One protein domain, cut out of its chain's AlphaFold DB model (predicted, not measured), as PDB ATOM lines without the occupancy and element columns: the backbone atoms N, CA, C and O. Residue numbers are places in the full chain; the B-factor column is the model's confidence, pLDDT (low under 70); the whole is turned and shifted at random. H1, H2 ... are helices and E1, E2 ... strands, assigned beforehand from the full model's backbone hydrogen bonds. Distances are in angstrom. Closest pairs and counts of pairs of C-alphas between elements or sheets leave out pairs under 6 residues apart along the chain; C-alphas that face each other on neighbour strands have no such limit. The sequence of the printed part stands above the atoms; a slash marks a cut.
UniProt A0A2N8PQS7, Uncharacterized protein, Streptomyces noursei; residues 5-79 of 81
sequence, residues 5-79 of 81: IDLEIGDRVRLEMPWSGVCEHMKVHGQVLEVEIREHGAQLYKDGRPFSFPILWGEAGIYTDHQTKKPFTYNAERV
ATOM      1  N   ILE A   5       9.119  -8.292   7.266       96.12
ATOM      2  CA  ILE A   5       9.234  -9.741   7.094       96.12
ATOM      3  C   ILE A   5       9.237 -10.392   8.472       96.12
ATOM      4  O   ILE A   5      10.089 -10.085   9.307       96.12
ATOM      5  N   ASP A   6       8.285 -11.294   8.693       96.75
ATOM      6  CA  ASP A   6       8.259 -12.145   9.879       96.75
ATOM      7  C   ASP A   6       9.258 -13.295   9.719       96.75
ATOM      8  O   ASP A   6       9.426 -13.847   8.625       96.75
ATOM      9  N   LEU A   7       9.930 -13.635  10.816       96.69
ATOM     10  CA  LEU A   7      11.031 -14.588  10.860       96.69
ATOM     11  C   LEU A   7      10.753 -15.687  11.885       96.69
ATOM     12  O   LEU A   7      10.020 -15.495  12.860       96.69
ATOM     13  N   GLU A   8      11.396 -16.830  11.690       96.62
ATOM     14  CA  GLU A   8      11.418 -17.938  12.640       96.62
ATOM     15  C   GLU A   8      12.854 -18.327  12.995       96.62
ATOM     16  O   GLU A   8      13.812 -17.977  12.305       96.62
ATOM     17  N   ILE A   9      13.021 -19.037  14.112       96.81
ATOM     18  CA  ILE A   9      14.326 -19.592  14.479       96.81
ATOM     19  C   ILE A   9      14.779 -20.558  13.380       96.81
ATOM     20  O   ILE A   9      14.013 -21.420  12.960       96.81
ATOM     21  N   GLY A  10      16.026 -20.418  12.940       96.25
ATOM     22  CA  GLY A  10      16.607 -21.181  11.838       96.25
ATOM     23  C   GLY A  10      16.498 -20.496  10.475       96.25
ATOM     24  O   GLY A  10      17.253 -20.869   9.578       96.25
ATOM     25  N   ASP A  11      15.645 -19.473  10.315       97.06
ATOM     26  CA  ASP A  11      15.621 -18.683   9.081       97.06
ATOM     27  C   ASP A  11      16.997 -18.037   8.846       97.06
ATOM     28  O   ASP A  11      17.653 -17.556   9.778       97.06
ATOM     29  N   ARG A  12      17.420 -17.983   7.579       97.19
ATOM     30  CA  ARG A  12      18.574 -17.194   7.139       97.19
ATOM     31  C   ARG A  12      18.117 -16.114   6.172       97.19
ATOM     32  O   ARG A  12      17.364 -16.385   5.240       97.19
ATOM     33  N   VAL A  13      18.568 -14.884   6.395       97.19
ATOM     34  CA  VAL A  13      18.197 -13.717   5.586       97.19
ATOM     35  C   VAL A  13      19.414 -12.889   5.200       97.19
ATOM     36  O   VAL A  13      20.399 -12.868   5.928       97.19
ATOM     37  N   ARG A  14      19.347 -12.174   4.078       97.12
ATOM     38  CA  ARG A  14      20.254 -11.070   3.758       97.12
ATOM     39  C   ARG A  14      19.658  -9.773   4.264       97.12
ATOM     40  O   ARG A  14      18.520  -9.453   3.935       97.12
ATOM     41  N   LEU A  15      20.430  -9.056   5.069       95.44
ATOM     42  CA  LEU A  15      20.009  -7.826   5.725       95.44
ATOM     43  C   LEU A  15      21.158  -6.818   5.703       95.44
ATOM     44  O   LEU A  15      22.310  -7.180   5.959       95.44
ATOM     45  N   GLU A  16      20.848  -5.559   5.399       97.31
ATOM     46  CA  GLU A  16      21.787  -4.455   5.597       97.31
ATOM     47  C   GLU A  16      21.984  -4.219   7.096       97.31
ATOM     48  O   GLU A  16      21.030  -3.990   7.842       97.31
ATOM     49  N   MET A  17      23.229  -4.309   7.556       97.38
ATOM     50  CA  MET A  17      23.543  -4.207   8.975       97.38
ATOM     51  C   MET A  17      23.282  -2.795   9.502       97.38
ATOM     52  O   MET A  17      23.776  -1.822   8.919       97.38
ATOM     53  N   PRO A  18      22.560  -2.663  10.630       97.25
ATOM     54  CA  PRO A  18      22.192  -1.362  11.161       97.25
ATOM     55  C   PRO A  18      23.405  -0.624  11.733       97.25
ATOM     56  O   PRO A  18      24.466  -1.192  11.998       97.25
ATOM     57  N   TRP A  19      23.200   0.658  12.021       96.31
ATOM     58  CA  TRP A  19      24.122   1.482  12.803       96.31
ATOM     59  C   TRP A  19      23.996   1.174  14.304       96.31
ATOM     60  O   TRP A  19      23.611   2.022  15.105       96.31
ATOM     61  N   SER A  20      24.257  -0.080  14.682       95.88
ATOM     62  CA  SER A  20      24.387  -0.492  16.082       95.88
ATOM     63  C   SER A  20      25.852  -0.423  16.512       95.88
ATOM     64  O   SER A  20      26.749  -0.669  15.703       95.88
ATOM     65  N   GLY A  21      26.120  -0.156  17.796       96.50
ATOM     66  CA  GLY A  21      27.498  -0.085  18.302       96.50
ATOM     67  C   GLY A  21      28.304  -1.371  18.055       96.50
ATOM     68  O   GLY A  21      29.512  -1.316  17.837       96.50
ATOM     69  N   VAL A  22      27.635  -2.528  18.009       96.44
ATOM     70  CA  VAL A  22      28.256  -3.818  17.670       96.44
ATOM     71  C   VAL A  22      28.601  -3.907  16.180       96.44
ATOM     72  O   VAL A  22      29.729  -4.266  15.835       96.44
ATOM     73  N   CYS A  23      27.686  -3.522  15.285       97.00
ATOM     74  CA  CYS A  23      27.950  -3.489  13.843       97.00
ATOM     75  C   CYS A  23      29.013  -2.443  13.459       97.00
ATOM     76  O   CYS A  23      29.829  -2.700  12.570       97.00
ATOM     77  N   GLU A  24      29.057  -1.295  14.140       97.31
ATOM     78  CA  GLU A  24      30.114  -0.288  13.988       97.31
ATOM     79  C   GLU A  24      31.470  -0.816  14.461       97.31
ATOM     80  O   GLU A  24      32.458  -0.728  13.729       97.31
ATOM     81  N   HIS A  25      31.519  -1.427  15.650       96.56
ATOM     82  CA  HIS A  25      32.743  -2.011  16.200       96.56
ATOM     83  C   HIS A  25      33.343  -3.071  15.264       96.56
ATOM     84  O   HIS A  25      34.552  -3.090  15.029       96.56
ATOM     85  N   MET A  26      32.492  -3.914  14.673       96.38
ATOM     86  CA  MET A  26      32.899  -4.923  13.690       96.38
ATOM     87  C   MET A  26      33.138  -4.362  12.279       96.38
ATOM     88  O   MET A  26      33.587  -5.104  11.405       96.38
ATOM     89  N   LYS A  27      32.865  -3.071  12.042       96.69
ATOM     90  CA  LYS A  27      32.958  -2.398  10.733       96.69
ATOM     91  C   LYS A  27      32.125  -3.081   9.647       96.69
ATOM     92  O   LYS A  27      32.588  -3.253   8.519       96.69
ATOM     93  N   VAL A  28      30.905  -3.484  10.001       96.38
ATOM     94  CA  VAL A  28      29.937  -4.105   9.082       96.38
ATOM     95  C   VAL A  28      28.677  -3.275   8.867       96.38
ATOM     96  O   VAL A  28      27.884  -3.637   8.011       96.38
ATOM     97  N   HIS A  29      28.487  -2.171   9.597       96.88
ATOM     98  CA  HIS A  29      27.352  -1.265   9.382       96.88
ATOM     99  C   HIS A  29      27.233  -0.845   7.900       96.88
ATOM    100  O   HIS A  29      28.241  -0.605   7.229       96.88
ATOM    101  N   GLY A  30      26.005  -0.801   7.375       96.75
ATOM    102  CA  GLY A  30      25.716  -0.489   5.969       96.75
ATOM    103  C   GLY A  30      26.117  -1.573   4.956       96.75
ATOM    104  O   GLY A  30      25.919  -1.396   3.757       96.75
ATOM    105  N   GLN A  31      26.698  -2.694   5.396       96.94
ATOM    106  CA  GLN A  31      26.962  -3.845   4.529       96.94
ATOM    107  C   GLN A  31      25.794  -4.824   4.598       96.94
ATOM    108  O   GLN A  31      25.238  -5.067   5.668       96.94
ATOM    109  N   VAL A  32      25.464  -5.437   3.463       96.94
ATOM    110  CA  VAL A  32      24.509  -6.545   3.409       96.94
ATOM    111  C   VAL A  32      25.230  -7.833   3.788       96.94
ATOM    112  O   VAL A  32      26.177  -8.234   3.110       96.94
ATOM    113  N   LEU A  33      24.785  -8.479   4.862       97.25
ATOM    114  CA  LEU A  33      25.313  -9.761   5.327       97.25
ATOM    115  C   LEU A  33      24.206 -10.806   5.411       97.25
ATOM    116  O   LEU A  33      23.028 -10.479   5.541       97.25
ATOM    117  N   GLU A  34      24.607 -12.075   5.369       97.56
ATOM    118  CA  GLU A  34      23.719 -13.178   5.717       97.56
ATOM    119  C   GLU A  34      23.608 -13.289   7.240       97.56
ATOM    120  O   GLU A  34      24.602 -13.225   7.963       97.56
ATOM    121  N   VAL A  35      22.385 -13.455   7.729       97.69
ATOM    122  CA  VAL A  35      22.040 -13.466   9.147       97.69
ATOM    123  C   VAL A  35      21.146 -14.657   9.418       97.69
ATOM    124  O   VAL A  35      20.071 -14.778   8.840       97.69
ATOM    125  N   GLU A  36      21.585 -15.537  10.306       98.00
ATOM    126  CA  GLU A  36      20.783 -16.661  10.786       98.00
ATOM    127  C   GLU A  36      20.134 -16.310  12.123       98.00
ATOM    128  O   GLU A  36      20.806 -15.859  13.058       98.00
ATOM    129  N   ILE A  37      18.831 -16.550  12.216       97.69
ATOM    130  CA  ILE A  37      18.033 -16.295  13.411       97.69
ATOM    131  C   ILE A  37      18.198 -17.459  14.387       97.69
ATOM    132  O   ILE A  37      17.855 -18.598  14.079       97.69
ATOM    133  N   ARG A  38      18.706 -17.183  15.590       96.62
ATOM    134  CA  ARG A  38      18.916 -18.172  16.661       96.62
ATOM    135  C   ARG A  38      18.092 -17.831  17.894       96.62
ATOM    136  O   ARG A  38      17.743 -16.673  18.102       96.62
ATOM    137  N   GLU A  39      17.836 -18.824  18.746       93.44
ATOM    138  CA  GLU A  39      17.020 -18.667  19.967       93.44
ATOM    139  C   GLU A  39      17.506 -17.540  20.895       93.44
ATOM    140  O   GLU A  39      16.707 -16.908  21.584       93.44
ATOM    141  N   HIS A  40      18.814 -17.274  20.908       89.69
ATOM    142  CA  HIS A  40      19.449 -16.289  21.789       89.69
ATOM    143  C   HIS A  40      20.269 -15.236  21.033       89.69
ATOM    144  O   HIS A  40      21.191 -14.651  21.598       89.69
ATOM    145  N   GLY A  41      19.968 -14.999  19.754       95.81
ATOM    146  CA  GLY A  41      20.668 -13.979  18.977       95.81
ATOM    147  C   GLY A  41      20.630 -14.200  17.473       95.81
ATOM    148  O   GLY A  41      19.832 -14.966  16.942       95.81
ATOM    149  N   ALA A  42      21.511 -13.501  16.780       97.69
ATOM    150  CA  ALA A  42      21.662 -13.520  15.340       97.69
ATOM    151  C   ALA A  42      23.114 -13.848  14.994       97.69
ATOM    152  O   ALA A  42      24.042 -13.186  15.461       97.69
ATOM    153  N   GLN A  43      23.323 -14.886  14.189       98.00
ATOM    154  CA  GLN A  43      24.651 -15.236  13.698       98.00
ATOM    155  C   GLN A  43      24.887 -14.550  12.354       98.00
ATOM    156  O   GLN A  43      24.208 -14.862  11.379       98.00
ATOM    157  N   LEU A  44      25.883 -13.665  12.297       97.62
ATOM    158  CA  LEU A  44      26.320 -13.055  11.044       97.62
ATOM    159  C   LEU A  44      27.231 -14.010  10.272       97.62
ATOM    160  O   LEU A  44      28.102 -14.665  10.860       97.62
ATOM    161  N   TYR A  45      27.057 -14.043   8.957       97.31
ATOM    162  CA  TYR A  45      27.865 -14.798   8.015       97.31
ATOM    163  C   TYR A  45      28.506 -13.864   6.990       97.31
ATOM    164  O   TYR A  45      27.893 -12.911   6.508       97.31
ATOM    165  N   LYS A  46      29.750 -14.178   6.633       93.31
ATOM    166  CA  LYS A  46      30.497 -13.537   5.554       93.31
ATOM    167  C   LYS A  46      31.158 -14.625   4.723       93.31
ATOM    168  O   LYS A  46      31.805 -15.513   5.277       93.31
ATOM    169  N   ASP A  47      30.930 -14.592   3.414       90.94
ATOM    170  CA  ASP A  47      31.431 -15.601   2.472       90.94
ATOM    171  C   ASP A  47      31.062 -17.043   2.894       90.94
ATOM    172  O   ASP A  47      31.881 -17.963   2.869       90.94
ATOM    173  N   GLY A  48      29.818 -17.222   3.361       90.44
ATOM    174  CA  GLY A  48      29.264 -18.510   3.795       90.44
ATOM    175  C   GLY A  48      29.786 -19.034   5.139       90.44
ATOM    176  O   GLY A  48      29.438 -20.145   5.537       90.44
ATOM    177  N   ARG A  49      30.611 -18.266   5.865       94.81
ATOM    178  CA  ARG A  49      31.190 -18.674   7.156       94.81
ATOM    179  C   ARG A  49      30.722 -17.773   8.295       94.81
ATOM    180  O   ARG A  49      30.537 -16.579   8.056       94.81
ATOM    181  N   PRO A  50      30.576 -18.298   9.529       96.44
ATOM    182  CA  PRO A  50      30.326 -17.466  10.700       96.44
ATOM    183  C   PRO A  50      31.395 -16.376  10.812       96.44
ATOM    184  O   PRO A  50      32.589 -16.670  10.857       96.44
ATOM    185  N   PHE A  51      30.958 -15.122  10.813       93.88
ATOM    186  CA  PHE A  51      31.844 -13.959  10.840       93.88
ATOM    187  C   PHE A  51      32.193 -13.527  12.272       93.88
ATOM    188  O   PHE A  51      33.298 -13.055  12.532       93.88
ATOM    189  N   SER A  52      31.258 -13.711  13.204       91.31
ATOM    190  CA  SER A  52      31.354 -13.268  14.598       91.31
ATOM    191  C   SER A  52      30.802 -14.327  15.558       91.31
ATOM    192  O   SER A  52      30.255 -15.342  15.127       91.31
ATOM    193  N   PHE A  53      30.879 -14.082  16.868       93.50
ATOM    194  CA  PHE A  53      29.926 -14.708  17.791       93.50
ATOM    195  C   PHE A  53      28.507 -14.179  17.513       93.50
ATOM    196  O   PHE A  53      28.382 -13.075  16.966       93.50
ATOM    197  N   PRO A  54      27.443 -14.925  17.864       96.88
ATOM    198  CA  PRO A  54      26.085 -14.415  17.752       96.88
ATOM    199  C   PRO A  54      25.918 -13.099  18.514       96.88
ATOM    200  O   PRO A  54      26.367 -12.979  19.655       96.88
ATOM    201  N   ILE A  55      25.268 -12.133  17.873       97.38
ATOM    202  CA  ILE A  55      24.937 -10.825  18.449       97.38
ATOM    203  C   ILE A  55      23.463 -10.798  18.855       97.38
ATOM    204  O   ILE A  55      22.691 -11.672  18.455       97.38
ATOM    205  N   LEU A  56      23.039  -9.826  19.656       97.56
ATOM    206  CA  LEU A  56      21.629  -9.705  20.022       97.56
ATOM    207  C   LEU A  56      20.783  -9.360  18.791       97.56
ATOM    208  O   LEU A  56      21.236  -8.675  17.875       97.56
ATOM    209  N   TRP A  57      19.514  -9.775  18.784       97.00
ATOM    210  CA  TRP A  57      18.591  -9.453  17.688       97.00
ATOM    211  C   TRP A  57      18.529  -7.951  17.397       97.00
ATOM    212  O   TRP A  57      18.711  -7.550  16.251       97.00
ATOM    213  N   GLY A  58      18.374  -7.117  18.429       96.06
ATOM    214  CA  GLY A  58      18.317  -5.664  18.250       96.06
ATOM    215  C   GLY A  58      19.600  -5.067  17.662       96.06
ATOM    216  O   GLY A  58      19.534  -4.103  16.906       96.06
ATOM    217  N   GLU A  59      20.760  -5.668  17.937       97.06
ATOM    218  CA  GLU A  59      22.045  -5.238  17.372       97.06
ATOM    219  C   GLU A  59      22.156  -5.573  15.883       97.06
ATOM    220  O   GLU A  59      22.818  -4.847  15.146       97.06
ATOM    221  N   ALA A  60      21.479  -6.637  15.446       96.94
ATOM    222  CA  ALA A  60      21.394  -7.067  14.055       96.94
ATOM    223  C   ALA A  60      20.243  -6.410  13.274       96.94
ATOM    224  O   ALA A  60      20.106  -6.674  12.086       96.94
ATOM    225  N   GLY A  61      19.397  -5.585  13.906       96.38
ATOM    226  CA  GLY A  61      18.214  -5.006  13.251       96.38
ATOM    227  C   GLY A  61      17.031  -5.979  13.158       96.38
ATOM    228  O   GLY A  61      16.194  -5.875  12.259       96.38
ATOM    229  N   ILE A  62      16.967  -6.934  14.085       97.50
ATOM    230  CA  ILE A  62      15.848  -7.856  14.276       97.50
ATOM    231  C   ILE A  62      15.091  -7.435  15.537       97.50
ATOM    232  O   ILE A  62      15.669  -7.215  16.602       97.50
ATOM    233  N   TYR A  63      13.776  -7.346  15.420       96.44
ATOM    234  CA  TYR A  63      12.879  -6.891  16.474       96.44
ATOM    235  C   TYR A  63      11.953  -8.023  16.903       96.44
ATOM    236  O   TYR A  63      11.745  -8.981  16.164       96.44
ATOM    237  N   THR A  64      11.369  -7.919  18.095       95.75
ATOM    238  CA  THR A  64      10.378  -8.885  18.582       95.75
ATOM    239  C   THR A  64       8.988  -8.281  18.498       95.75
ATOM    240  O   THR A  64       8.736  -7.206  19.042       95.75
ATOM    241  N   ASP A  65       8.063  -8.973  17.839       95.31
ATOM    242  CA  ASP A  65       6.672  -8.544  17.785       95.31
ATOM    243  C   ASP A  65       6.027  -8.684  19.173       95.31
ATOM    244  O   ASP A  65       6.047  -9.750  19.795       95.31
ATOM    245  N   HIS A  66       5.445  -7.600  19.687       93.69
ATOM    246  CA  HIS A  66       4.874  -7.592  21.032       93.69
ATOM    247  C   HIS A  66       3.664  -8.523  21.194       93.69
ATOM    248  O   HIS A  66       3.448  -9.004  22.312       93.69
ATOM    249  N   GLN A  67       2.905  -8.774  20.125       94.94
ATOM    250  CA  GLN A  67       1.708  -9.612  20.127       94.94
ATOM    251  C   GLN A  67       2.069 -11.086  19.934       94.94
ATOM    252  O   GLN A  67       1.642 -11.924  20.725       94.94
ATOM    253  N   THR A  68       2.879 -11.405  18.921       94.00
ATOM    254  CA  THR A  68       3.186 -12.804  18.561       94.00
ATOM    255  C   THR A  68       4.429 -13.358  19.251       94.00
ATOM    256  O   THR A  68       4.632 -14.570  19.248       94.00
ATOM    257  N   LYS A  69       5.270 -12.492  19.832       92.62
ATOM    258  CA  LYS A  69       6.603 -12.815  20.377       92.62
ATOM    259  C   LYS A  69       7.586 -13.385  19.348       92.62
ATOM    260  O   LYS A  69       8.651 -13.855  19.734       92.62
ATOM    261  N   LYS A  70       7.262 -13.316  18.052       94.50
ATOM    262  CA  LYS A  70       8.134 -13.778  16.968       94.50
ATOM    263  C   LYS A  70       9.120 -12.685  16.533       94.50
ATOM    264  O   LYS A  70       8.787 -11.498  16.638       94.50
ATOM    265  N   PRO A  71      10.322 -13.057  16.059       97.19
ATOM    266  CA  PRO A  71      11.248 -12.103  15.473       97.19
ATOM    267  C   PRO A  71      10.733 -11.590  14.119       97.19
ATOM    268  O   PRO A  71      10.073 -12.309  13.373       97.19
ATOM    269  N   PHE A  72      11.046 -10.341  13.790       97.25
ATOM    270  CA  PHE A  72      10.778  -9.742  12.483       97.25
ATOM    271  C   PHE A  72      11.861  -8.719  12.123       97.25
ATOM    272  O   PHE A  72      12.572  -8.209  12.990       97.25
ATOM    273  N   THR A  73      11.985  -8.403  10.837       97.50
ATOM    274  CA  THR A  73      12.884  -7.355  10.327       97.50
ATOM    275  C   THR A  73      12.233  -6.612   9.154       97.50
ATOM    276  O   THR A  73      11.072  -6.868   8.820       97.50
ATOM    277  N   TYR A  74      12.965  -5.683   8.540       96.62
ATOM    278  CA  TYR A  74      12.530  -4.918   7.376       96.62
ATOM    279  C   TYR A  74      13.529  -5.033   6.227       96.62
ATOM    280  O   TYR A  74      14.729  -5.126   6.468       96.62
ATOM    281  N   ASN A  75      13.032  -4.968   4.988       94.94
ATOM    282  CA  ASN A  75      13.841  -4.882   3.764       94.94
ATOM    283  C   ASN A  75      14.915  -5.985   3.652       94.94
ATOM    284  O   ASN A  75      16.019  -5.736   3.174       94.94
ATOM    285  N   ALA A  76      14.594  -7.194   4.119       94.88
ATOM    286  CA  ALA A  76      15.478  -8.353   4.049       94.88
ATOM    287  C   ALA A  76      15.080  -9.303   2.908       94.88
ATOM    288  O   ALA A  76      13.961  -9.260   2.402       94.88
ATOM    289  N   GLU A  77      15.975 -10.213   2.539       94.81
ATOM    290  CA  GLU A  77      15.696 -11.278   1.570       94.81
ATOM    291  C   GLU A  77      15.949 -12.640   2.218       94.81
ATOM    292  O   GLU A  77      17.017 -12.859   2.784       94.81
ATOM    293  N   ARG A  78      14.989 -13.574   2.160       94.19
ATOM    294  CA  ARG A  78      15.208 -14.947   2.651       94.19
ATOM    295  C   ARG A  78      16.239 -15.656   1.771       94.19
ATOM    296  O   ARG A  78      16.180 -15.565   0.548       94.19
ATOM    297  N   VAL A  79      17.162 -16.372   2.401       91.50
ATOM    298  CA  VAL A  79      18.146 -17.222   1.727       91.50
ATOM    299  C   VAL A  79      17.628 -18.655   1.771       91.50
ATOM    300  O   VAL A  79      17.336 -19.163   2.851       91.50
TER     301      VAL A  79
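Overview. This is residues 5 to 79 of the 81 residues of an uncharacterized protein of Streptomyces noursei (UniProt A0A2N8PQS7). There is little regular structure here: a strongly twisted sheet of E1, E2 and E3 amid loops, with the short helix H1 off it and the small strand E4 tied by short pairings to residues 5 to 6 and 63 to 64. The printed part has 75 residues, 27 of them in named elements, ordered E1 H1 E2 E3 E4, mostly strand. The sheet, E1 E2 E3, is antiparallel. The whole is compact, radius of gyration of the C-alphas 11.2 A, spanning 33 by 23 by 22 A.

Along the chain. Find C-alpha 32 at (24.509, -6.545, 3.409); from there E2, residues 32 to 38, runs 18.5 A. E3, residues 41 to 46, spans 16.6 A, and E1, residues 12 to 16, 13.2 A. H1, residues 21 to 25, spans 6.0 A. E4, residues 71 to 74, runs 10.9 A to C-alpha 74 at (12.530, -4.918, 7.376).

Arrangement. Look at E2, antiparallel to E1 at 137 degrees, with N 35 and O 13 within hydrogen-bond range at 2.7 A. E2 and E3 form a hairpin at 143 degrees, with N 38 and O 41 at 2.8 A. H1, its O i to N i+4 pair within range, is not on the sheet. E4 is only just apart from E1 and E2, closest C-alphas 8.2 A each.

Size, cuts and confidence. The C-alphas farthest apart, Asp 47 and Gln 67, are 35.1 A apart. Residues 47 to 70 make the long link. The printed part has no cut, and no printed residue is under 70 in pLDDT.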